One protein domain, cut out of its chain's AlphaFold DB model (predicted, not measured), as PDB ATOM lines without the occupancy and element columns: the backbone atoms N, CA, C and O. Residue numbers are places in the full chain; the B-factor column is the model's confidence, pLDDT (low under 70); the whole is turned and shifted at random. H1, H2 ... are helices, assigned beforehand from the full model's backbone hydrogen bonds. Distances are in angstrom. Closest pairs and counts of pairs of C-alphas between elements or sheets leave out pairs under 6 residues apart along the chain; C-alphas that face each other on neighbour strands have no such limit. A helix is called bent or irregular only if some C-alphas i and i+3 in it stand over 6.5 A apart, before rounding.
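This is residues 19 to 183 of the 190 residues of an uncharacterized protein of Symmachiella dynata (UniProt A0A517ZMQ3). Long helices run nearly lengthwise in a loose, elongated stack: H5 lies in the middle, H6 packs along one side of it, and H4 packs on another side near one end, with H1a alongside H4 and H3. Toward the other end the short helix H2 crosses steeply, packing on H1a and H5, while residues 142 to 149, between H5 and H6, stick out. The printed part has 165 residues with six named helices, H1 to H6 in chain order, and no named strand; the class is all helix. The whole is loose, with a radius of gyration of the C-alphas of 19.7 A and spans of 61 by 36 by 23 A.

H1, residues 19 to 54, was assigned as one helix by its hydrogen bonds but is bent: C-alphas 44 and 47 are 6.7 A apart, and its arms H1a, residues 19 to 44, and H1b, residues 47 to 54, stand at a steep tilt of 39 degrees. H2, residues 61 to 70, touches H1a at a steep tilt of 63 degrees, opposite ways; the closest C-alphas are those of Val 43 and Leu 67, 6.5 A apart. H3, residues 77 to 84, touches residues 29 to 40 of H1a at a shallow tilt of 17 degrees, opposite ways, with the C-alphas of Gly 36 and Ala 79 closest at 4.0 A. H4, residues 86 to 99, touches residues 21 to 32 of H1a at a shallow tilt of 15 degrees, opposite ways; the closest C-alphas are those of Gly 29 and Trp 86, 5.5 A apart. H5, residues 103 to 141, forms a helical hairpin with H4, with the C-alphas of Cys 96 and Phe 106 closest at 5.8 A. H1a, H4 and H5 form an up and down bundle, each running against the one before it. H2 also touches residues 131 to 135 of H5, where the closest C-alphas are those of Thr 63 and Ile 131, 6.0 A apart; H5 has a kink of 32 degrees near residue 132. H6, residues 150 to 183, forms a helical hairpin with H5 at a shallow tilt of 18 degrees, with the C-alphas of Ser 126 and Pro 161 closest at 5.5 A, and is apart from H1a and H4. Every O i to N i+4 pair is within hydrogen-bond range in H1a, H1b, H2, H3 and H4; in H5 34 of 35 are, in H6 28 of 30.

H1a begins at C-alpha 19, (-46.013, 47.532, 31.702), and is 37.3 A long from first to last C-alpha; H1b measures 10.4 A, H2 14.3 A, H3 10.2 A and H4 20.4 A. H5 begins at C-alpha 103, (-49.928, 48.320, 42.277), and is 54.4 A long. H6 is 50.3 A long and ends at C-alpha 183, (-56.208, 35.012, 53.018).

The C-alphas farthest apart, those of Pro 101 and Glu 145, are 62.7 A apart. The printed part has no cut, and no link is long. Its mean pLDDT is 76.9; 50 residues are under 70, among them residues 52 to 61 and 134 to 158.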
ATOM      1  N   ASP A  19     -46.770  47.519  32.961       86.19
ATOM      2  CA  ASP A  19     -46.013  47.532  31.702       86.19
ATOM      3  C   ASP A  19     -44.610  46.926  31.865       86.19
ATOM      4  O   ASP A  19     -44.141  46.194  30.995       86.19
ATOM      5  N   ALA A  20     -43.961  47.163  33.013       86.06
ATOM      6  CA  ALA A  20     -42.670  46.557  33.324       86.06
ATOM      7  C   ALA A  20     -42.803  45.036  33.509       86.06
ATOM      8  O   ALA A  20     -41.980  44.283  32.996       86.06
ATOM      9  N   ALA A  21     -43.873  44.573  34.161       87.62
ATOM     10  CA  ALA A  21     -44.161  43.146  34.306       87.62
ATOM     11  C   ALA A  21     -44.401  42.455  32.948       87.62
ATOM     12  O   ALA A  21     -43.871  41.371  32.707       87.62
ATOM     13  N   ILE A  22     -45.129  43.104  32.031       91.25
ATOM     14  CA  ILE A  22     -45.320  42.617  30.651       91.25
ATOM     15  C   ILE A  22     -43.971  42.514  29.929       91.25
ATOM     16  O   ILE A  22     -43.672  41.476  29.335       91.25
ATOM     17  N   ALA A  23     -43.133  43.552  30.018       90.38
ATOM     18  CA  ALA A  23     -41.805  43.548  29.411       90.38
ATOM     19  C   ALA A  23     -40.918  42.420  29.969       90.38
ATOM     20  O   ALA A  23     -40.258  41.726  29.199       90.38
ATOM     21  N   MET A  24     -40.949  42.173  31.284       91.25
ATOM     22  CA  MET A  24     -40.213  41.068  31.911       91.25
ATOM     23  C   MET A  24     -40.648  39.697  31.377       91.25
ATOM     24  O   MET A  24     -39.796  38.853  31.090       91.25
ATOM     25  N   VAL A  25     -41.955  39.470  31.203       93.25
ATOM     26  CA  VAL A  25     -42.478  38.216  30.631       93.25
ATOM     27  C   VAL A  25     -42.088  38.074  29.159       93.25
ATOM     28  O   VAL A  25     -41.691  36.985  28.745       93.25
ATOM     29  N   ALA A  26     -42.139  39.154  28.375       93.31
ATOM     30  CA  ALA A  26     -41.743  39.136  26.968       93.31
ATOM     31  C   ALA A  26     -40.244  38.833  26.792       93.31
ATOM     32  O   ALA A  26     -39.879  37.940  26.027       93.31
ATOM     33  N   VAL A  27     -39.379  39.517  27.552       94.00
ATOM     34  CA  VAL A  27     -37.928  39.264  27.555       94.00
ATOM     35  C   VAL A  27     -37.632  37.833  27.996       94.00
ATOM     36  O   VAL A  27     -36.794  37.172  27.392       94.00
ATOM     37  N   SER A  28     -38.357  37.310  28.989       93.06
ATOM     38  CA  SER A  28     -38.183  35.919  29.423       93.06
ATOM     39  C   SER A  28     -38.547  34.919  28.330       93.06
ATOM     40  O   SER A  28     -37.815  33.955  28.137       93.06
ATOM     41  N   GLY A  29     -39.628  35.158  27.580       91.44
ATOM     42  CA  GLY A  29     -40.000  34.315  26.440       91.44
ATOM     43  C   GLY A  29     -38.910  34.271  25.368       91.44
ATOM     44  O   GLY A  29     -38.556  33.189  24.901       91.44
ATOM     45  N   LEU A  30     -38.317  35.426  25.041       92.88
ATOM     46  CA  LEU A  30     -37.183  35.497  24.116       92.88
ATOM     47  C   LEU A  30     -35.965  34.732  24.652       92.88
ATOM     48  O   LEU A  30     -35.371  33.943  23.923       92.88
ATOM     49  N   THR A  31     -35.614  34.922  25.927       92.31
ATOM     50  CA  THR A  31     -34.489  34.216  26.553       92.31
ATOM     51  C   THR A  31     -34.695  32.702  26.540       92.31
ATOM     52  O   THR A  31     -33.793  31.975  26.133       92.31
ATOM     53  N   LEU A  32     -35.880  32.217  26.929       92.19
ATOM     54  CA  LEU A  32     -36.210  30.789  26.907       92.19
ATOM     55  C   LEU A  32     -36.133  30.227  25.488       92.19
ATOM     56  O   LEU A  32     -35.541  29.172  25.281       92.19
ATOM     57  N   PHE A  33     -36.653  30.951  24.497       89.25
ATOM     58  CA  PHE A  33     -36.563  30.537  23.100       89.25
ATOM     59  C   PHE A  33     -35.108  30.419  22.623       89.25
ATOM     60  O   PHE A  33     -34.736  29.394  22.056       89.25
ATOM     61  N   LEU A  34     -34.264  31.419  22.899       89.38
ATOM     62  CA  LEU A  34     -32.847  31.399  22.513       89.38
ATOM     63  C   LEU A  34     -32.070  30.274  23.207       89.38
ATOM     64  O   LEU A  34     -31.295  29.575  22.555       89.38
ATOM     65  N   VAL A  35     -32.306  30.059  24.505       88.88
ATOM     66  CA  VAL A  35     -31.706  28.938  25.248       88.88
ATOM     67  C   VAL A  35     -32.178  27.600  24.677       88.88
ATOM     68  O   VAL A  35     -31.365  26.708  24.457       88.88
ATOM     69  N   GLY A  36     -33.472  27.470  24.376       87.69
ATOM     70  CA  GLY A  36     -34.050  26.278  23.763       87.69
ATOM     71  C   GLY A  36     -33.458  25.977  22.387       87.69
ATOM     72  O   GLY A  36     -33.119  24.829  22.117       87.69
ATOM     73  N   LEU A  37     -33.266  26.997  21.543       86.94
ATOM     74  CA  LEU A  37     -32.590  26.849  20.250       86.94
ATOM     75  C   LEU A  37     -31.138  26.400  20.416       86.94
ATOM     76  O   LEU A  37     -30.710  25.467  19.741       86.94
ATOM     77  N   PHE A  38     -30.393  27.030  21.326       86.12
ATOM     78  CA  PHE A  38     -29.011  26.650  21.599       86.12
ATOM     79  C   PHE A  38     -28.913  25.191  22.060       86.12
ATOM     80  O   PHE A  38     -28.155  24.412  21.488       86.12
ATOM     81  N   LEU A  39     -29.733  24.794  23.036       85.00
ATOM     82  CA  LEU A  39     -29.774  23.415  23.520       85.00
ATOM     83  C   LEU A  39     -30.191  22.441  22.423       85.00
ATOM     84  O   LEU A  39     -29.593  21.381  22.306       85.00
ATOM     85  N   GLN A  40     -31.174  22.798  21.596       85.88
ATOM     86  CA  GLN A  40     -31.597  21.965  20.473       85.88
ATOM     87  C   GLN A  40     -30.447  21.719  19.491       85.88
ATOM     88  O   GLN A  40     -30.316  20.597  19.011       85.88
ATOM     89  N   VAL A  41     -29.618  22.731  19.207       84.31
ATOM     90  CA  VAL A  41     -28.420  22.579  18.365       84.31
ATOM     91  C   VAL A  41     -27.390  21.682  19.047       84.31
ATOM     92  O   VAL A  41     -26.905  20.747  18.420       84.31
ATOM     93  N   VAL A  42     -27.100  21.911  20.331       81.50
ATOM     94  CA  VAL A  42     -26.151  21.082  21.096       81.50
ATOM     95  C   VAL A  42     -26.578  19.617  21.075       81.50
ATOM     96  O   VAL A  42     -25.791  18.759  20.696       81.50
ATOM     97  N   VAL A  43     -27.830  19.338  21.431       80.06
ATOM     98  CA  VAL A  43     -28.421  17.993  21.487       80.06
ATOM     99  C   VAL A  43     -28.488  17.344  20.108       80.06
ATOM    100  O   VAL A  43     -28.418  16.125  20.008       80.06
ATOM    101  N   TRP A  44     -28.596  18.141  19.048       80.44
ATOM    102  CA  TRP A  44     -28.612  17.643  17.681       80.44
ATOM    103  C   TRP A  44     -27.211  17.268  17.165       80.44
ATOM    104  O   TRP A  44     -27.060  16.227  16.532       80.44
ATOM    105  N   GLU A  45     -26.176  18.052  17.460       80.06
ATOM    106  CA  GLU A  45     -24.795  17.718  17.065       80.06
ATOM    107  C   GLU A  45     -24.200  16.584  17.923       80.06
ATOM    108  O   GLU A  45     -23.266  15.885  17.521       80.06
ATOM    109  N   PHE A  46     -24.763  16.365  19.112       76.81
ATOM    110  CA  PHE A  46     -24.211  15.448  20.105       76.81
ATOM    111  C   PHE A  46     -24.115  13.978  19.656       76.81
ATOM    112  O   PHE A  46     -23.044  13.391  19.820       76.81
ATOM    113  N   PRO A  47     -25.154  13.356  19.060       74.69
ATOM    114  CA  PRO A  47     -25.080  11.972  18.602       74.69
ATOM    115  C   PRO A  47     -24.009  11.772  17.529       74.69
ATOM    116  O   PRO A  47     -23.295  10.776  17.566       74.69
ATOM    117  N   ALA A  48     -23.860  12.723  16.600       75.44
ATOM    118  CA  ALA A  48     -22.851  12.651  15.547       75.44
ATOM    119  C   ALA A  48     -21.430  12.726  16.127       75.44
ATOM    120  O   ALA A  48     -20.574  11.922  15.755       75.44
ATOM    121  N   LEU A  49     -21.201  13.633  17.084       73.12
ATOM    122  CA  LEU A  49     -19.920  13.779  17.779       73.12
ATOM    123  C   LEU A  49     -19.535  12.524  18.569       73.12
ATOM    124  O   LEU A  49     -18.392  12.073  18.487       73.12
ATOM    125  N   ILE A  50     -20.476  11.936  19.312       69.19
ATOM    126  CA  ILE A  50     -20.181  10.727  20.090       69.19
ATOM    127  C   ILE A  50     -20.039   9.510  19.169       69.19
ATOM    128  O   ILE A  50     -19.131   8.703  19.371       69.19
ATOM    129  N   HIS A  51     -20.862   9.388  18.122       70.88
ATOM    130  CA  HIS A  51     -20.784   8.265  17.185       70.88
ATOM    131  C   HIS A  51     -19.456   8.258  16.424       70.88
ATOM    132  O   HIS A  51     -18.816   7.211  16.326       70.88
ATOM    133  N   ALA A  52     -19.003   9.430  15.969       69.50
ATOM    134  CA  ALA A  52     -17.693   9.596  15.349       69.50
ATOM    135  C   ALA A  52     -16.532   9.205  16.283       69.50
ATOM    136  O   ALA A  52     -15.454   8.863  15.798       69.50
ATOM    137  N   ARG A  53     -16.737   9.246  17.608       65.88
ATOM    138  CA  ARG A  53     -15.693   9.000  18.610       65.88
ATOM    139  C   ARG A  53     -15.676   7.575  19.172       65.88
ATOM    140  O   ARG A  53     -14.598   7.000  19.273       65.88
ATOM    141  N   PHE A  54     -16.825   7.016  19.551       62.69
ATOM    142  CA  PHE A  54     -16.914   5.748  20.296       62.69
ATOM    143  C   PHE A  54     -17.592   4.605  19.519       62.69
ATOM    144  O   PHE A  54     -17.688   3.488  20.028       62.69
ATOM    145  N   GLY A  55     -18.081   4.847  18.298       63.09
ATOM    146  CA  GLY A  55     -18.911   3.876  17.581       63.09
ATOM    147  C   GLY A  55     -20.282   3.668  18.249       63.09
ATOM    148  O   GLY A  55     -20.750   4.497  19.027       63.09
ATOM    149  N   TYR A  56     -20.982   2.579  17.919       57.88
ATOM    150  CA  TYR A  56     -22.356   2.321  18.397       57.88
ATOM    151  C   TYR A  56     -22.465   1.901  19.881       57.88
ATOM    152  O   TYR A  56     -23.580   1.782  20.383       57.88
ATOM    153  N   SER A  57     -21.364   1.629  20.593       54.94
ATOM    154  CA  SER A  57     -21.409   0.655  21.697       54.94
ATOM    155  C   SER A  57     -21.414   1.173  23.140       54.94
ATOM    156  O   SER A  57     -21.434   0.338  24.038       54.94
ATOM    157  N   THR A  58     -21.422   2.478  23.431       56.50
ATOM    158  CA  THR A  58     -21.242   2.899  24.842       56.50
ATOM    159  C   THR A  58     -21.859   4.260  25.167       56.50
ATOM    160  O   THR A  58     -21.165   5.243  25.406       56.50
ATOM    161  N   TYR A  59     -23.191   4.328  25.211       58.75
ATOM    162  CA  TYR A  59     -23.909   5.488  25.747       58.75
ATOM    163  C   TYR A  59     -24.575   5.112  27.075       58.75
ATOM    164  O   TYR A  59     -25.217   4.060  27.142       58.75
ATOM    165  N   PRO A  60     -24.485   5.946  28.128       64.75
ATOM    166  CA  PRO A  60     -25.329   5.792  29.309       64.75
ATOM    167  C   PRO A  60     -26.806   5.776  28.895       64.75
ATOM    168  O   PRO A  60     -27.222   6.598  28.074       64.75
ATOM    169  N   SER A  61     -27.606   4.873  29.472       69.31
ATOM    170  CA  SER A  61     -29.008   4.673  29.065       69.31
ATOM    171  C   SER A  61     -29.834   5.961  29.127       69.31
ATOM    172  O   SER A  61     -30.585   6.249  28.203       69.31
ATOM    173  N   ILE A  62     -29.634   6.782  30.162       71.94
ATOM    174  CA  ILE A  62     -30.350   8.052  30.353       71.94
ATOM    175  C   ILE A  62     -30.010   9.064  29.250       71.94
ATOM    176  O   ILE A  62     -30.912   9.698  28.704       71.94
ATOM    177  N   THR A  63     -28.731   9.202  28.884       71.31
ATOM    178  CA  THR A  63     -28.319  10.111  27.806       71.31
ATOM    179  C   THR A  63     -28.826   9.616  26.456       71.31
ATOM    180  O   THR A  63     -29.337  10.413  25.677       71.31
ATOM    181  N   ALA A  64     -28.750   8.307  26.193       72.00
ATOM    182  CA  ALA A  64     -29.284   7.720  24.967       72.00
ATOM    183  C   ALA A  64     -30.790   7.996  24.819       72.00
ATOM    184  O   ALA A  64     -31.220   8.469  23.772       72.00
ATOM    185  N   THR A  65     -31.577   7.796  25.884       75.56
ATOM    186  CA  THR A  65     -33.014   8.120  25.888       75.56
ATOM    187  C   THR A  65     -33.272   9.613  25.684       75.56
ATOM    188  O   THR A  65     -34.178   9.979  24.939       75.56
ATOM    189  N   PHE A  66     -32.478  10.493  26.302       77.00
ATOM    190  CA  PHE A  66     -32.623  11.938  26.121       77.00
ATOM    191  C   PHE A  66     -32.348  12.367  24.670       77.00
ATOM    192  O   PHE A  66     -33.119  13.132  24.092       77.00
ATOM    193  N   LEU A  67     -31.281  11.849  24.058       76.88
ATOM    194  CA  LEU A  67     -30.950  12.125  22.658       76.88
ATOM    195  C   LEU A  67     -31.971  11.525  21.690       76.88
ATOM    196  O   LEU A  67     -32.272  12.152  20.682       76.88
ATOM    197  N   ASP A  68     -32.541  10.364  21.994       76.56
ATOM    198  CA  ASP A  68     -33.595   9.776  21.165       76.56
ATOM    199  C   ASP A  68     -34.895  10.600  21.224       76.56
ATOM    200  O   ASP A  68     -35.573  10.792  20.219       76.56
ATOM    201  N   MET A  69     -35.215  11.180  22.386       75.50
ATOM    202  CA  MET A  69     -36.379  12.061  22.525       75.50
ATOM    203  C   MET A  69     -36.186  13.438  21.872       75.50
ATOM    204  O   MET A  69     -37.144  14.001  21.342       75.50
ATOM    205  N   PHE A  70     -34.980  14.012  21.940       77.12
ATOM    206  CA  PHE A  70     -34.755  15.431  21.624       77.12
ATOM    207  C   PHE A  70     -33.755  15.705  20.490       77.12
ATOM    208  O   PHE A  70     -33.694  16.835  20.000       77.12
ATOM    209  N   GLY A  71     -32.973  14.712  20.066       68.56
ATOM    210  CA  GLY A  71     -31.875  14.834  19.095       68.56
ATOM    211  C   GLY A  71     -32.260  14.630  17.630       68.56
ATOM    212  O   GLY A  71     -31.423  14.846  16.752       68.56
ATOM    213  N   HIS A  72     -33.513  14.270  17.332       68.81
ATOM    214  CA  HIS A  72     -33.979  14.079  15.954       68.81
ATOM    215  C   HIS A  72     -34.361  15.408  15.274       68.81
ATOM    216  O   HIS A  72     -35.080  16.243  15.829       68.81
ATOM    217  N   ARG A  73     -33.912  15.607  14.028       63.09
ATOM    218  CA  ARG A  73     -34.265  16.767  13.179       63.09
ATOM    219  C   ARG A  73     -35.631  16.547  12.489       63.09
ATOM    220  O   ARG A  73     -35.869  15.419  12.066       63.09
ATOM    221  N   PRO A  74     -36.482  17.579  12.251       53.06
ATOM    222  CA  PRO A  74     -36.348  19.002  12.576       53.06
ATOM    223  C   PRO A  74     -37.559  19.559  13.362       53.06
ATOM    224  O   PRO A  74     -38.026  20.657  13.074       53.06
ATOM    225  N   HIS A  75     -38.126  18.831  14.324       58.78
ATOM    226  CA  HIS A  75     -39.387  19.275  14.944       58.78
ATOM    227  C   HIS A  75     -39.235  20.387  15.992       58.78
ATOM    228  O   HIS A  75     -40.238  20.888  16.492       58.78
ATOM    229  N   GLY A  76     -38.001  20.790  16.331       65.69
ATOM    230  CA  GLY A  76     -37.755  21.812  17.353       65.69
ATOM    231  C   GLY A  76     -38.382  21.445  18.700       65.69
ATOM    232  O   GLY A  76     -38.757  22.334  19.457       65.69
ATOM    233  N   TYR A  77     -38.552  20.149  18.979       78.88
ATOM    234  CA  TYR A  77     -39.331  19.667  20.114       78.88
ATOM    235  C   TYR A  77     -38.712  20.097  21.444       78.88
ATOM    236  O   TYR A  77     -39.438  20.541  22.330       78.88
ATOM    237  N   LEU A  78     -37.378  20.087  21.569       81.25
ATOM    238  CA  LEU A  78     -36.714  20.588  22.774       81.25
ATOM    239  C   LEU A  78     -36.879  22.101  22.916       81.25
ATOM    240  O   LEU A  78     -37.185  22.585  24.003       81.25
ATOM    241  N   ALA A  79     -36.740  22.849  21.818       82.12
ATOM    242  CA  ALA A  79     -36.986  24.288  21.823       82.12
ATOM    243  C   ALA A  79     -38.443  24.605  22.206       82.12
ATOM    244  O   ALA A  79     -38.683  25.520  22.988       82.12
ATOM    245  N   ALA A  80     -39.405  23.809  21.730       83.50
ATOM    246  CA  ALA A  80     -40.809  23.917  22.101       83.50
ATOM    247  C   ALA A  80     -41.026  23.594  23.586       83.50
ATOM    248  O   ALA A  80     -41.692  24.361  24.270       83.50
ATOM    249  N   VAL A  81     -40.441  22.512  24.111       84.25
ATOM    250  CA  VAL A  81     -40.518  22.137  25.536       84.25
ATOM    251  C   VAL A  81     -39.909  23.216  26.431       84.25
ATOM    252  O   VAL A  81     -40.503  23.585  27.440       84.25
ATOM    253  N   VAL A  82     -38.762  23.779  26.050       82.94
ATOM    254  CA  VAL A  82     -38.153  24.900  26.772       82.94
ATOM    255  C   VAL A  82     -39.045  26.143  26.692       82.94
ATOM    256  O   VAL A  82     -39.282  26.797  27.706       82.94
ATOM    257  N   PHE A  83     -39.611  26.438  25.521       83.88
ATOM    258  CA  PHE A  83     -40.565  27.532  25.357       83.88
ATOM    259  C   PHE A  83     -41.852  27.314  26.166       83.88
ATOM    260  O   PHE A  83     -42.435  28.275  26.657       83.88
ATOM    261  N   TRP A  84     -42.274  26.071  26.406       87.50
ATOM    262  CA  TRP A  84     -43.428  25.767  27.257       87.50
ATOM    263  C   TRP A  84     -43.264  26.262  28.703       87.50
ATOM    264  O   TRP A  84     -44.271  26.585  29.337       87.50
ATOM    265  N   PHE A  85     -42.033  26.439  29.205       91.06
ATOM    266  CA  PHE A  85     -41.781  27.064  30.515       91.06
ATOM    267  C   PHE A  85     -42.149  28.555  30.570       91.06
ATOM    268  O   PHE A  85     -42.260  29.121  31.661       91.06
ATOM    269  N   TRP A  86     -42.383  29.196  29.424       92.69
ATOM    270  CA  TRP A  86     -42.831  30.585  29.358       92.69
ATOM    271  C   TRP A  86     -44.304  30.751  29.751       92.69
ATOM    272  O   TRP A  86     -44.656  31.718  30.429       92.69
ATOM    273  N   TRP A  87     -45.174  29.805  29.382       93.19
ATOM    274  CA  TRP A  87     -46.619  29.905  29.629       93.19
ATOM    275  C   TRP A  87     -46.991  30.099  31.106       93.19
ATOM    276  O   TRP A  87     -47.812  30.975  31.386       93.19
ATOM    277  N   PRO A  88     -46.380  29.392  32.077       92.56
ATOM    278  CA  PRO A  88     -46.579  29.682  33.495       92.56
ATOM    279  C   PRO A  88     -46.324  31.148  33.874       92.56
ATOM    280  O   PRO A  88     -47.071  31.697  34.683       92.56
ATOM    281  N   MET A  89     -45.338  31.816  33.263       93.50
ATOM    282  CA  MET A  89     -45.061  33.237  33.522       93.50
ATOM    283  C   MET A  89     -46.190  34.137  33.006       93.50
ATOM    284  O   MET A  89     -46.579  35.092  33.683       93.50
ATOM    285  N   VAL A  90     -46.755  33.809  31.838       93.88
ATOM    286  CA  VAL A  90     -47.936  34.491  31.277       93.88
ATOM    287  C   VAL A  90     -49.147  34.302  32.192       93.88
ATOM    288  O   VAL A  90     -49.852  35.265  32.496       93.88
ATOM    289  N   THR A  91     -49.358  33.084  32.693       92.44
ATOM    290  CA  THR A  91     -50.449  32.772  33.625       92.44
ATOM    291  C   THR A  91     -50.301  33.527  34.945       92.44
ATOM    292  O   THR A  91     -51.279  34.098  35.424       92.44
ATOM    293  N   VAL A  92     -49.092  33.595  35.515       91.44
ATOM    294  CA  VAL A  92     -48.808  34.384  36.728       91.44
ATOM    295  C   VAL A  92     -49.106  35.863  36.494       91.44
ATOM    296  O   VAL A  92     -49.779  36.487  37.315       91.44
ATOM    297  N   LEU A  93     -48.668  36.421  35.361       92.69
ATOM    298  CA  LEU A  93     -48.968  37.804  34.994       92.69
ATOM    299  C   LEU A  93     -50.480  38.048  34.916       92.69
ATOM    300  O   LEU A  93     -50.971  38.983  35.550       92.69
ATOM    301  N   GLY A  94     -51.213  37.203  34.186       91.00
ATOM    302  CA  GLY A  94     -52.665  37.318  34.034       91.00
ATOM    303  C   GLY A  94     -53.404  37.200  35.367       91.00
ATOM    304  O   GLY A  94     -54.228  38.053  35.701       91.00
ATOM    305  N   TYR A  95     -53.052  36.200  36.176       89.88
ATOM    306  CA  TYR A  95     -53.634  35.989  37.500       89.88
ATOM    307  C   TYR A  95     -53.400  37.185  38.427       89.88
ATOM    308  O   TYR A  95     -54.348  37.715  39.013       89.88
ATOM    309  N   CYS A  96     -52.153  37.652  38.540       87.62
ATOM    310  CA  CYS A  96     -51.822  38.787  39.397       87.62
ATOM    311  C   CYS A  96     -52.501  40.073  38.912       87.62
ATOM    312  O   CYS A  96     -52.981  40.852  39.735       87.62
ATOM    313  N   HIS A  97     -52.579  40.281  37.595       87.19
ATOM    314  CA  HIS A  97     -53.209  41.459  37.000       87.19
ATOM    315  C   HIS A  97     -54.704  41.552  37.327       87.19
ATOM    316  O   HIS A  97     -55.202  42.651  37.584       87.19
ATOM    317  N   LEU A  98     -55.402  40.411  37.329       87.06
ATOM    318  CA  LEU A  98     -56.829  40.325  37.641       87.06
ATOM    319  C   LEU A  98     -57.109  40.399  39.147       87.06
ATOM    320  O   LEU A  98     -58.075  41.036  39.554       87.06
ATOM    321  N   ARG A  99     -56.273  39.764  39.979       85.81
ATOM    322  CA  ARG A  99     -56.535  39.629  41.422       85.81
ATOM    323  C   ARG A  99     -56.073  40.820  42.262       85.81
ATOM    324  O   ARG A  99     -56.655  41.070  43.314       85.81
ATOM    325  N   TYR A 100     -55.047  41.556  41.830       83.69
ATOM    326  CA  TYR A 100     -54.463  42.651  42.613       83.69
ATOM    327  C   TYR A 100     -54.650  44.009  41.910       83.69
ATOM    328  O   TYR A 100     -53.837  44.397  41.063       83.69
ATOM    329  N   PRO A 101     -55.708  44.773  42.255       79.19
ATOM    330  CA  PRO A 101     -55.933  46.108  41.696       79.19
ATOM    331  C   PRO A 101     -54.913  47.137  42.207       79.19
ATOM    332  O   PRO A 101     -54.576  48.075  41.490       79.19
ATOM    333  N   GLN A 102     -54.380  46.940  43.416       84.12
ATOM    334  CA  GLN A 102     -53.360  47.806  44.012       84.12
ATOM    335  C   GLN A 102     -51.965  47.499  43.426       84.12
ATOM    336  O   GLN A 102     -51.568  46.330  43.412       84.12
ATOM    337  N   PRO A 103     -51.199  48.517  42.983       80.88
ATOM    338  CA  PRO A 103     -49.928  48.320  42.277       80.88
ATOM    339  C   PRO A 103     -48.851  47.639  43.134       80.88
ATOM    340  O   PRO A 103     -48.129  46.783  42.632       80.88
ATOM    341  N   GLU A 104     -48.789  47.936  44.433       80.00
ATOM    342  CA  GLU A 104     -47.791  47.360  45.347       80.00
ATOM    343  C   GLU A 104     -48.039  45.870  45.629       80.00
ATOM    344  O   GLU A 104     -47.128  45.040  45.568       80.00
ATOM    345  N   LYS A 105     -49.302  45.501  45.893       81.31
ATOM    346  CA  LYS A 105     -49.698  44.099  46.095       81.31
ATOM    347  C   LYS A 105     -49.503  43.290  44.811       81.31
ATOM    348  O   LYS A 105     -49.008  42.164  44.870       81.31
ATOM    349  N   PHE A 106     -49.825  43.887  43.658       87.19
ATOM    350  CA  PHE A 106     -49.562  43.304  42.345       87.19
ATOM    351  C   PHE A 106     -48.075  43.011  42.150       87.19
ATOM    352  O   PHE A 106     -47.725  41.871  41.857       87.19
ATOM    353  N   SER A 107     -47.202  44.007  42.332       83.88
ATOM    354  CA  SER A 107     -45.779  43.861  42.025       83.88
ATOM    355  C   SER A 107     -45.106  42.820  42.902       83.88
ATOM    356  O   SER A 107     -44.328  42.010  42.402       83.88
ATOM    357  N   HIS A 108     -45.437  42.782  44.195       83.81
ATOM    358  CA  HIS A 108     -44.911  41.756  45.086       83.81
ATOM    359  C   HIS A 108     -45.389  40.358  44.691       83.81
ATOM    360  O   HIS A 108     -44.557  39.466  44.527       83.81
ATOM    361  N   ALA A 109     -46.697  40.158  44.506       85.25
ATOM    362  CA  ALA A 109     -47.237  38.850  44.134       85.25
ATOM    363  C   ALA A 109     -46.689  38.366  42.780       85.25
ATOM    364  O   ALA A 109     -46.279  37.210  42.664       85.25
ATOM    365  N   PHE A 110     -46.619  39.266  41.794       89.69
ATOM    366  CA  PHE A 110     -46.065  38.984  40.474       89.69
ATOM    367  C   PHE A 110     -44.590  38.589  40.561       89.69
ATOM    368  O   PHE A 110     -44.231  37.533  40.055       89.69
ATOM    369  N   LEU A 111     -43.744  39.380  41.234       87.69
ATOM    370  CA  LEU A 111     -42.313  39.082  41.352       87.69
ATOM    371  C   LEU A 111     -42.064  37.732  42.031       87.69
ATOM    372  O   LEU A 111     -41.205  36.982  41.581       87.69
ATOM    373  N   TYR A 112     -42.831  37.390  43.069       85.00
ATOM    374  CA  TYR A 112     -42.716  36.080  43.713       85.00
ATOM    375  C   TYR A 112     -43.050  34.929  42.759       85.00
ATOM    376  O   TYR A 112     -42.255  33.996  42.636       85.00
ATOM    377  N   GLY A 113     -44.195  34.996  42.071       86.44
ATOM    378  CA  GLY A 113     -44.589  33.960  41.115       86.44
ATOM    379  C   GLY A 113     -43.632  33.874  39.924       86.44
ATOM    380  O   GLY A 113     -43.239  32.785  39.516       86.44
ATOM    381  N   PHE A 114     -43.186  35.021  39.417       89.94
ATOM    382  CA  PHE A 114     -42.245  35.120  38.307       89.94
ATOM    383  C   PHE A 114     -40.875  34.519  38.650       89.94
ATOM    384  O   PHE A 114     -40.338  33.730  37.871       89.94
ATOM    385  N   VAL A 115     -40.326  34.830  39.831       88.19
ATOM    386  CA  VAL A 115     -39.071  34.231  40.315       88.19
ATOM    387  C   VAL A 115     -39.223  32.721  40.479       88.19
ATOM    388  O   VAL A 115     -38.332  31.980  40.080       88.19
ATOM    389  N   PHE A 116     -40.356  32.247  41.000       86.31
ATOM    390  CA  PHE A 116     -40.614  30.813  41.122       86.31
ATOM    391  C   PHE A 116     -40.616  30.099  39.759       86.31
ATOM    392  O   PHE A 116     -39.974  29.058  39.616       86.31
ATOM    393  N   CYS A 117     -41.258  30.676  38.735       90.44
ATOM    394  CA  CYS A 117     -41.214  30.140  37.370       90.44
ATOM    395  C   CYS A 117     -39.782  30.064  36.818       90.44
ATOM    396  O   CYS A 117     -39.410  29.064  36.204       90.44
ATOM    397  N   TRP A 118     -38.963  31.089  37.064       90.38
ATOM    398  CA  TRP A 118     -37.555  31.081  36.660       90.38
ATOM    399  C   TRP A 118     -36.738  30.020  37.390       90.38
ATOM    400  O   TRP A 118     -35.953  29.325  36.754       90.38
ATOM    401  N   LEU A 119     -36.940  29.847  38.695       86.31
ATOM    402  CA  LEU A 119     -36.262  28.798  39.455       86.31
ATOM    403  C   LEU A 119     -36.626  27.402  38.941       86.31
ATOM    404  O   LEU A 119     -35.738  26.573  38.771       86.31
ATOM    405  N   MET A 120     -37.903  27.172  38.624       86.69
ATOM    406  CA  MET A 120     -38.379  25.929  38.009       86.69
ATOM    407  C   MET A 120     -37.689  25.643  36.677       86.69
ATOM    408  O   MET A 120     -37.257  24.516  36.433       86.69
ATOM    409  N   PHE A 121     -37.553  26.666  35.832       88.56
ATOM    410  CA  PHE A 121     -36.823  26.542  34.578       88.56
ATOM    411  C   PHE A 121     -35.332  26.266  34.810       88.56
ATOM    412  O   PHE A 121     -34.797  25.332  34.224       88.56
ATOM    413  N   VAL A 122     -34.665  27.023  35.685       86.69
ATOM    414  CA  VAL A 122     -33.238  26.827  35.998       86.69
ATOM    415  C   VAL A 122     -32.989  25.431  36.566       86.69
ATOM    416  O   VAL A 122     -31.987  24.808  36.227       86.69
ATOM    417  N   PHE A 123     -33.902  24.905  37.379       84.69
ATOM    418  CA  PHE A 123     -33.837  23.538  37.883       84.69
ATOM    419  C   PHE A 123     -33.909  22.518  36.745       84.69
ATOM    420  O   PHE A 123     -33.008  21.692  36.611       84.69
ATOM    421  N   ALA A 124     -34.921  22.617  35.876       85.81
ATOM    422  CA  ALA A 124     -35.058  21.740  34.712       85.81
ATOM    423  C   ALA A 124     -33.840  21.831  33.774       85.81
ATOM    424  O   ALA A 124     -33.297  20.808  33.356       85.81
ATOM    425  N   LEU A 125     -33.361  23.048  33.509       86.00
ATOM    426  CA  LEU A 125     -32.163  23.313  32.722       86.00
ATOM    427  C   LEU A 125     -30.923  22.672  33.352       86.00
ATOM    428  O   LEU A 125     -30.131  22.058  32.645       86.00
ATOM    429  N   SER A 126     -30.765  22.771  34.673       83.06
ATOM    430  CA  SER A 126     -29.633  22.173  35.390       83.06
ATOM    431  C   SER A 126     -29.638  20.648  35.265       83.06
ATOM    432  O   SER A 126     -28.588  20.060  35.031       83.06
ATOM    433  N   PHE A 127     -30.813  20.008  35.330       82.12
ATOM    434  CA  PHE A 127     -30.952  18.571  35.065       82.12
ATOM    435  C   PHE A 127     -30.584  18.202  33.625       82.12
ATOM    436  O   PHE A 127     -29.850  17.240  33.411       82.12
ATOM    437  N   MET A 128     -31.050  18.971  32.636       81.00
ATOM    438  CA  MET A 128     -30.698  18.735  31.230       81.00
ATOM    439  C   MET A 128     -29.191  18.882  30.994       81.00
ATOM    440  O   MET A 128     -28.575  18.023  30.366       81.00
ATOM    441  N   LEU A 129     -28.577  19.936  31.534       81.12
ATOM    442  CA  LEU A 129     -27.137  20.166  31.425       81.12
ATOM    443  C   LEU A 129     -26.322  19.096  32.156       81.12
ATOM    444  O   LEU A 129     -25.276  18.713  31.648       81.12
ATOM    445  N   MET A 130     -26.803  18.581  33.289       77.75
ATOM    446  CA  MET A 130     -26.180  17.462  34.006       77.75
ATOM    447  C   MET A 130     -26.182  16.170  33.170       77.75
ATOM    448  O   MET A 130     -25.178  15.462  33.115       77.75
ATOM    449  N   ILE A 131     -27.283  15.864  32.474       76.19
ATOM    450  CA  ILE A 131     -27.353  14.697  31.573       76.19
ATOM    451  C   ILE A 131     -26.354  14.850  30.413       76.19
ATOM    452  O   ILE A 131     -25.686  13.886  30.033       76.19
ATOM    453  N   LEU A 132     -26.221  16.064  29.871       74.31
ATOM    454  CA  LEU A 132     -25.293  16.360  28.775       74.31
ATOM    455  C   LEU A 132     -23.824  16.421  29.233       74.31
ATOM    456  O   LEU A 132     -22.932  16.006  28.488       74.31
ATOM    457  N   SER A 133     -23.550  16.897  30.452       72.62
ATOM    458  CA  SER A 133     -22.188  17.054  30.981       72.62
ATOM    459  C   SER A 133     -21.500  15.716  31.239       72.62
ATOM    460  O   SER A 133     -20.303  15.607  30.984       72.62
ATOM    461  N   MET A 134     -22.240  14.686  31.664       64.75
ATOM    462  CA  MET A 134     -21.704  13.332  31.881       64.75
ATOM    463  C   MET A 134     -21.036  12.766  30.624       64.75
ATOM    464  O   MET A 134     -19.961  12.175  30.685       64.75
ATOM    465  N   SER A 135     -21.626  13.008  29.458       62.78
ATOM    466  CA  SER A 135     -21.075  12.550  28.184       62.78
ATOM    467  C   SER A 135     -19.948  13.447  27.660       62.78
ATOM    468  O   SER A 135     -19.020  12.944  27.032       62.78
ATOM    469  N   PHE A 136     -19.956  14.748  27.977       64.50
ATOM    470  CA  PHE A 136     -18.828  15.653  27.705       64.50
ATOM    471  C   PHE A 136     -17.586  15.314  28.542       64.50
ATOM    472  O   PHE A 136     -16.465  15.379  28.043       64.50
ATOM    473  N   MET A 137     -17.784  14.930  29.803       63.12
ATOM    474  CA  MET A 137     -16.726  14.490  30.715       63.12
ATOM    475  C   MET A 137     -16.035  13.221  30.209       63.12
ATOM    476  O   MET A 137     -14.809  13.177  30.170       63.12
ATOM    477  N   LEU A 138     -16.808  12.240  29.730       60.25
ATOM    478  CA  LEU A 138     -16.267  11.042  29.078       60.25
ATOM    479  C   LEU A 138     -15.475  11.379  27.802       60.25
ATOM    480  O   LEU A 138     -14.445  10.769  27.539       60.25
ATOM    481  N   LEU A 139     -15.920  12.378  27.031       61.09
ATOM    482  CA  LEU A 139     -15.244  12.815  25.805       61.09
ATOM    483  C   LEU A 139     -13.931  13.576  26.084       61.09
ATOM    484  O   LEU A 139     -12.976  13.459  25.321       61.09
ATOM    485  N   LEU A 140     -13.869  14.335  27.184       60.78
ATOM    486  CA  LEU A 140     -12.673  15.059  27.628       60.78
ATOM    487  C   LEU A 140     -11.651  14.152  28.338       60.78
ATOM    488  O   LEU A 140     -10.460  14.450  28.280       60.78
ATOM    489  N   ALA A 141     -12.091  13.074  29.004       58.03
ATOM    490  CA  ALA A 141     -11.226  12.163  29.774       58.03
ATOM    491  C   ALA A 141     -10.224  11.413  28.888       58.03
ATOM    492  O   ALA A 141      -9.169  10.992  29.347       58.03
ATOM    493  N   ASP A 142     -10.557  11.298  27.607       54.03
ATOM    494  CA  ASP A 142      -9.758  10.658  26.570       54.03
ATOM    495  C   ASP A 142      -8.726  11.594  25.911       54.03
ATOM    496  O   ASP A 142      -7.814  11.125  25.229       54.03
ATOM    497  N   LEU A 143      -8.884  12.920  26.046       59.19
ATOM    498  CA  LEU A 143      -8.052  13.930  25.370       59.19
ATOM    499  C   LEU A 143      -6.836  14.379  26.199       59.19
ATOM    500  O   LEU A 143      -5.934  15.015  25.655       59.19
ATOM    501  N   ALA A 144      -6.792  14.054  27.491       53.78
ATOM    502  CA  ALA A 144      -5.682  14.358  28.389       53.78
ATOM    503  C   ALA A 144      -5.588  13.288  29.488       53.78
ATOM    504  O   ALA A 144      -6.618  12.755  29.894       53.78
ATOM    505  N   GLU A 145      -4.380  13.000  29.998       57.16
ATOM    506  CA  GLU A 145      -4.207  12.252  31.259       57.16
ATOM    507  C   GLU A 145      -5.211  12.760  32.304       57.16
ATOM    508  O   GLU A 145      -5.394  13.980  32.383       57.16
ATOM    509  N   PRO A 146      -5.875  11.860  33.064       51.75
ATOM    510  CA  PRO A 146      -7.124  12.137  33.765       51.75
ATOM    511  C   PRO A 146      -6.960  13.401  34.599       51.75
ATOM    512  O   PRO A 146      -6.282  13.387  35.633       51.75
ATOM    513  N   PRO A 147      -7.532  14.523  34.147       55.88
ATOM    514  CA  PRO A 147      -7.269  15.761  34.816       55.88
ATOM    515  C   PRO A 147      -7.983  15.703  36.156       55.88
ATOM    516  O   PRO A 147      -9.188  15.468  36.216       55.88
ATOM    517  N   TRP A 148      -7.255  15.942  37.239       62.34
ATOM    518  CA  TRP A 148      -7.782  16.009  38.605       62.34
ATOM    519  C   TRP A 148      -9.012  16.931  38.750       62.34
ATOM    520  O   TRP A 148      -9.748  16.819  39.721       62.34
ATOM    521  N   TYR A 149      -9.270  17.830  37.792       57.09
ATOM    522  CA  TYR A 149     -10.474  18.658  37.754       57.09
ATOM    523  C   TYR A 149     -11.744  17.911  37.309       57.09
ATOM    524  O   TYR A 149     -12.843  18.372  37.609       57.09
ATOM    525  N   MET A 150     -11.651  16.754  36.644       56.94
ATOM    526  CA  MET A 150     -12.823  15.942  36.285       56.94
ATOM    527  C   MET A 150     -13.559  15.418  37.514       56.94
ATOM    528  O   MET A 150     -14.780  15.525  37.589       56.94
ATOM    529  N   SER A 151     -12.827  14.964  38.531       60.00
ATOM    530  CA  SER A 151     -13.429  14.556  39.807       60.00
ATOM    531  C   SER A 151     -14.063  15.723  40.573       60.00
ATOM    532  O   SER A 151     -14.832  15.486  41.498       60.00
ATOM    533  N   ALA A 152     -13.788  16.977  40.187       60.44
ATOM    534  CA  ALA A 152     -14.448  18.164  40.723       60.44
ATOM    535  C   ALA A 152     -15.673  18.590  39.891       60.44
ATOM    536  O   ALA A 152     -16.673  19.022  40.460       60.44
ATOM    537  N   ILE A 153     -15.641  18.445  38.560       61.62
ATOM    538  CA  ILE A 153     -16.761  18.820  37.675       61.62
ATOM    539  C   ILE A 153     -17.987  17.939  37.927       61.62
ATOM    540  O   ILE A 153     -19.107  18.450  37.944       61.62
ATOM    541  N   GLU A 154     -17.785  16.640  38.165       60.47
ATOM    542  CA  GLU A 154     -18.876  15.708  38.455       60.47
ATOM    543  C   GLU A 154     -19.687  16.159  39.688       60.47
ATOM    544  O   GLU A 154     -20.847  16.532  39.504       60.47
ATOM    545  N   PRO A 155     -19.131  16.264  40.913       61.81
ATOM    546  CA  PRO A 155     -19.890  16.705  42.083       61.81
ATOM    547  C   PRO A 155     -20.416  18.139  41.948       61.81
ATOM    548  O   PRO A 155     -21.534  18.410  42.382       61.81
ATOM    549  N   VAL A 156     -19.686  19.055  41.299       63.44
ATOM    550  CA  VAL A 156     -20.163  20.434  41.069       63.44
ATOM    551  C   VAL A 156     -21.402  20.459  40.165       63.44
ATOM    552  O   VAL A 156     -22.322  21.244  40.410       63.44
ATOM    553  N   SER A 157     -21.481  19.562  39.177       64.62
ATOM    554  CA  SER A 157     -22.655  19.437  38.304       64.62
ATOM    555  C   SER A 157     -23.908  18.929  39.034       64.62
ATOM    556  O   SER A 157     -25.015  19.263  38.619       64.62
ATOM    557  N   TRP A 158     -23.747  18.229  40.167       65.00
ATOM    558  CA  TRP A 158     -24.842  17.798  41.053       65.00
ATOM    559  C   TRP A 158     -25.231  18.850  42.101       65.00
ATOM    560  O   TRP A 158     -26.397  18.942  42.498       65.00
ATOM    561  N   VAL A 159     -24.272  19.671  42.538       73.06
ATOM    562  CA  VAL A 159     -24.496  20.720  43.546       73.06
ATOM    563  C   VAL A 159     -25.468  21.778  43.024       73.06
ATOM    564  O   VAL A 159     -26.342  22.215  43.770       73.06
ATOM    565  N   ILE A 160     -25.382  22.160  41.746       71.06
ATOM    566  CA  ILE A 160     -26.248  23.200  41.165       71.06
ATOM    567  C   ILE A 160     -27.737  22.786  41.173       71.06
ATOM    568  O   ILE A 160     -28.530  23.520  41.771       71.06
ATOM    569  N   PRO A 161     -28.153  21.626  40.615       73.31
ATOM    570  CA  PRO A 161     -29.529  21.145  40.742       73.31
ATOM    571  C   PRO A 161     -29.992  21.035  42.199       73.31
ATOM    572  O   PRO A 161     -31.121  21.417  42.512       73.31
ATOM    573  N   GLY A 162     -29.121  20.566  43.101       73.62
ATOM    574  CA  GLY A 162     -29.420  20.439  44.529       73.62
ATOM    575  C   GLY A 162     -29.681  21.785  45.212       73.62
ATOM    576  O   GLY A 162     -30.696  21.950  45.890       73.62
ATOM    577  N   CYS A 163     -28.814  22.776  44.997       80.56
ATOM    578  CA  CYS A 163     -28.965  24.123  45.547       80.56
ATOM    579  C   CYS A 163     -30.198  24.836  44.982       80.56
ATOM    580  O   CYS A 163     -30.959  25.440  45.742       80.56
ATOM    581  N   VAL A 164     -30.425  24.743  43.667       79.62
ATOM    582  CA  VAL A 164     -31.597  25.348  43.018       79.62
ATOM    583  C   VAL A 164     -32.882  24.675  43.504       79.62
ATOM    584  O   VAL A 164     -33.829  25.371  43.870       79.62
ATOM    585  N   GLY A 165     -32.902  23.343  43.596       77.38
ATOM    586  CA  GLY A 165     -34.035  22.581  44.122       77.38
ATOM    587  C   GLY A 165     -34.339  22.914  45.585       77.38
ATOM    588  O   GLY A 165     -35.489  23.179  45.938       77.38
ATOM    589  N   GLY A 166     -33.311  22.998  46.434       79.06
ATOM    590  CA  GLY A 166     -33.464  23.421  47.829       79.06
ATOM    591  C   GLY A 166     -34.024  24.842  47.954       79.06
ATOM    592  O   GLY A 166     -34.942  25.087  48.742       79.06
ATOM    593  N   TYR A 167     -33.540  25.775  47.131       81.44
ATOM    594  CA  TYR A 167     -34.050  27.148  47.110       81.44
ATOM    595  C   TYR A 167     -35.483  27.244  46.561       81.44
ATOM    596  O   TYR A 167     -36.284  28.041  47.060       81.44
ATOM    597  N   MET A 168     -35.852  26.407  45.590       78.38
ATOM    598  CA  MET A 168     -37.237  26.272  45.130       78.38
ATOM    599  C   MET A 168     -38.173  25.802  46.240       78.38
ATOM    600  O   MET A 168     -39.233  26.392  46.429       78.38
ATOM    601  N   ILE A 169     -37.787  24.773  46.997       80.56
ATOM    602  CA  ILE A 169     -38.590  24.271  48.120       80.56
ATOM    603  C   ILE A 169     -38.762  25.374  49.170       80.56
ATOM    604  O   ILE A 169     -39.877  25.627  49.629       80.56
ATOM    605  N   TYR A 170     -37.684  26.092  49.498       81.31
ATOM    606  CA  TYR A 170     -37.732  27.223  50.424       81.31
ATOM    607  C   TYR A 170     -38.665  28.347  49.939       81.31
ATOM    608  O   TYR A 170     -39.496  28.847  50.702       81.31
ATOM    609  N   THR A 171     -38.551  28.752  48.672       77.12
ATOM    610  CA  THR A 171     -39.381  29.823  48.095       77.12
ATOM    611  C   THR A 171     -40.845  29.413  47.961       77.12
ATOM    612  O   THR A 171     -41.715  30.211  48.314       77.12
ATOM    613  N   TYR A 172     -41.126  28.170  47.558       76.25
ATOM    614  CA  TYR A 172     -42.471  27.593  47.537       76.25
ATOM    615  C   TYR A 172     -43.101  27.586  48.932       76.25
ATOM    616  O   TYR A 172     -44.211  28.086  49.122       76.25
ATOM    617  N   TRP A 173     -42.366  27.098  49.934       77.88
ATOM    618  CA  TRP A 173     -42.824  27.062  51.322       77.88
ATOM    619  C   TRP A 173     -43.139  28.466  51.854       77.88
ATOM    620  O   TRP A 173     -44.197  28.706  52.437       77.88
ATOM    621  N   LYS A 174     -42.256  29.434  51.587       75.81
ATOM    622  CA  LYS A 174     -42.446  30.836  51.979       75.81
ATOM    623  C   LYS A 174     -43.647  31.481  51.282       75.81
ATOM    624  O   LYS A 174     -44.364  32.264  51.909       75.81
ATOM    625  N   PHE A 175     -43.871  31.166  50.008       68.69
ATOM    626  CA  PHE A 175     -45.029  31.633  49.251       68.69
ATOM    627  C   PHE A 175     -46.335  31.065  49.815       68.69
ATOM    628  O   PHE A 175     -47.262  31.830  50.087       68.69
ATOM    629  N   PHE A 176     -46.378  29.756  50.072       70.75
ATOM    630  CA  PHE A 176     -47.537  29.083  50.657       70.75
ATOM    631  C   PHE A 176     -47.901  29.669  52.028       70.75
ATOM    632  O   PHE A 176     -49.061  29.999  52.283       70.75
ATOM    633  N   LEU A 177     -46.899  29.885  52.886       69.94
ATOM    634  CA  LEU A 177     -47.103  30.517  54.187       69.94
ATOM    635  C   LEU A 177     -47.668  31.938  54.061       69.94
ATOM    636  O   LEU A 177     -48.629  32.254  54.756       69.94
ATOM    637  N   ARG A 178     -47.135  32.772  53.154       66.50
ATOM    638  CA  ARG A 178     -47.640  34.143  52.948       66.50
ATOM    639  C   ARG A 178     -49.056  34.178  52.393       66.50
ATOM    640  O   ARG A 178     -49.857  34.974  52.873       66.50
ATOM    641  N   GLN A 179     -49.384  33.338  51.410       64.25
ATOM    642  CA  GLN A 179     -50.755  33.264  50.897       64.25
ATOM    643  C   GLN A 179     -51.748  32.889  51.997       64.25
ATOM    644  O   GLN A 179     -52.835  33.461  52.054       64.25
ATOM    645  N   ARG A 180     -51.359  31.981  52.900       61.72
ATOM    646  CA  ARG A 180     -52.171  31.639  54.068       61.72
ATOM    647  C   ARG A 180     -52.423  32.865  54.942       61.72
ATOM    648  O   ARG A 180     -53.571  33.101  55.285       61.72
ATOM    649  N   THR A 181     -51.385  33.657  55.229       60.53
ATOM    650  CA  THR A 181     -51.490  34.864  56.066       60.53
ATOM    651  C   THR A 181     -52.387  35.943  55.451       60.53
ATOM    652  O   THR A 181     -53.218  36.506  56.157       60.53
ATOM    653  N   TYR A 182     -52.261  36.205  54.144       54.94
ATOM    654  CA  TYR A 182     -53.085  37.205  53.449       54.94
ATOM    655  C   TYR A 182     -54.553  36.776  53.321       54.94
ATOM    656  O   TYR A 182     -55.448  37.586  53.527       54.94
ATOM    657  N   ASN A 183     -54.825  35.496  53.051       56.53
ATOM    658  CA  ASN A 183     -56.208  35.012  53.018       56.53
ATOM    659  C   ASN A 183     -56.865  35.020  54.412       56.53
ATOM    660  O   ASN A 183     -58.081  35.150  54.501       56.53
TER     661      ASN A 183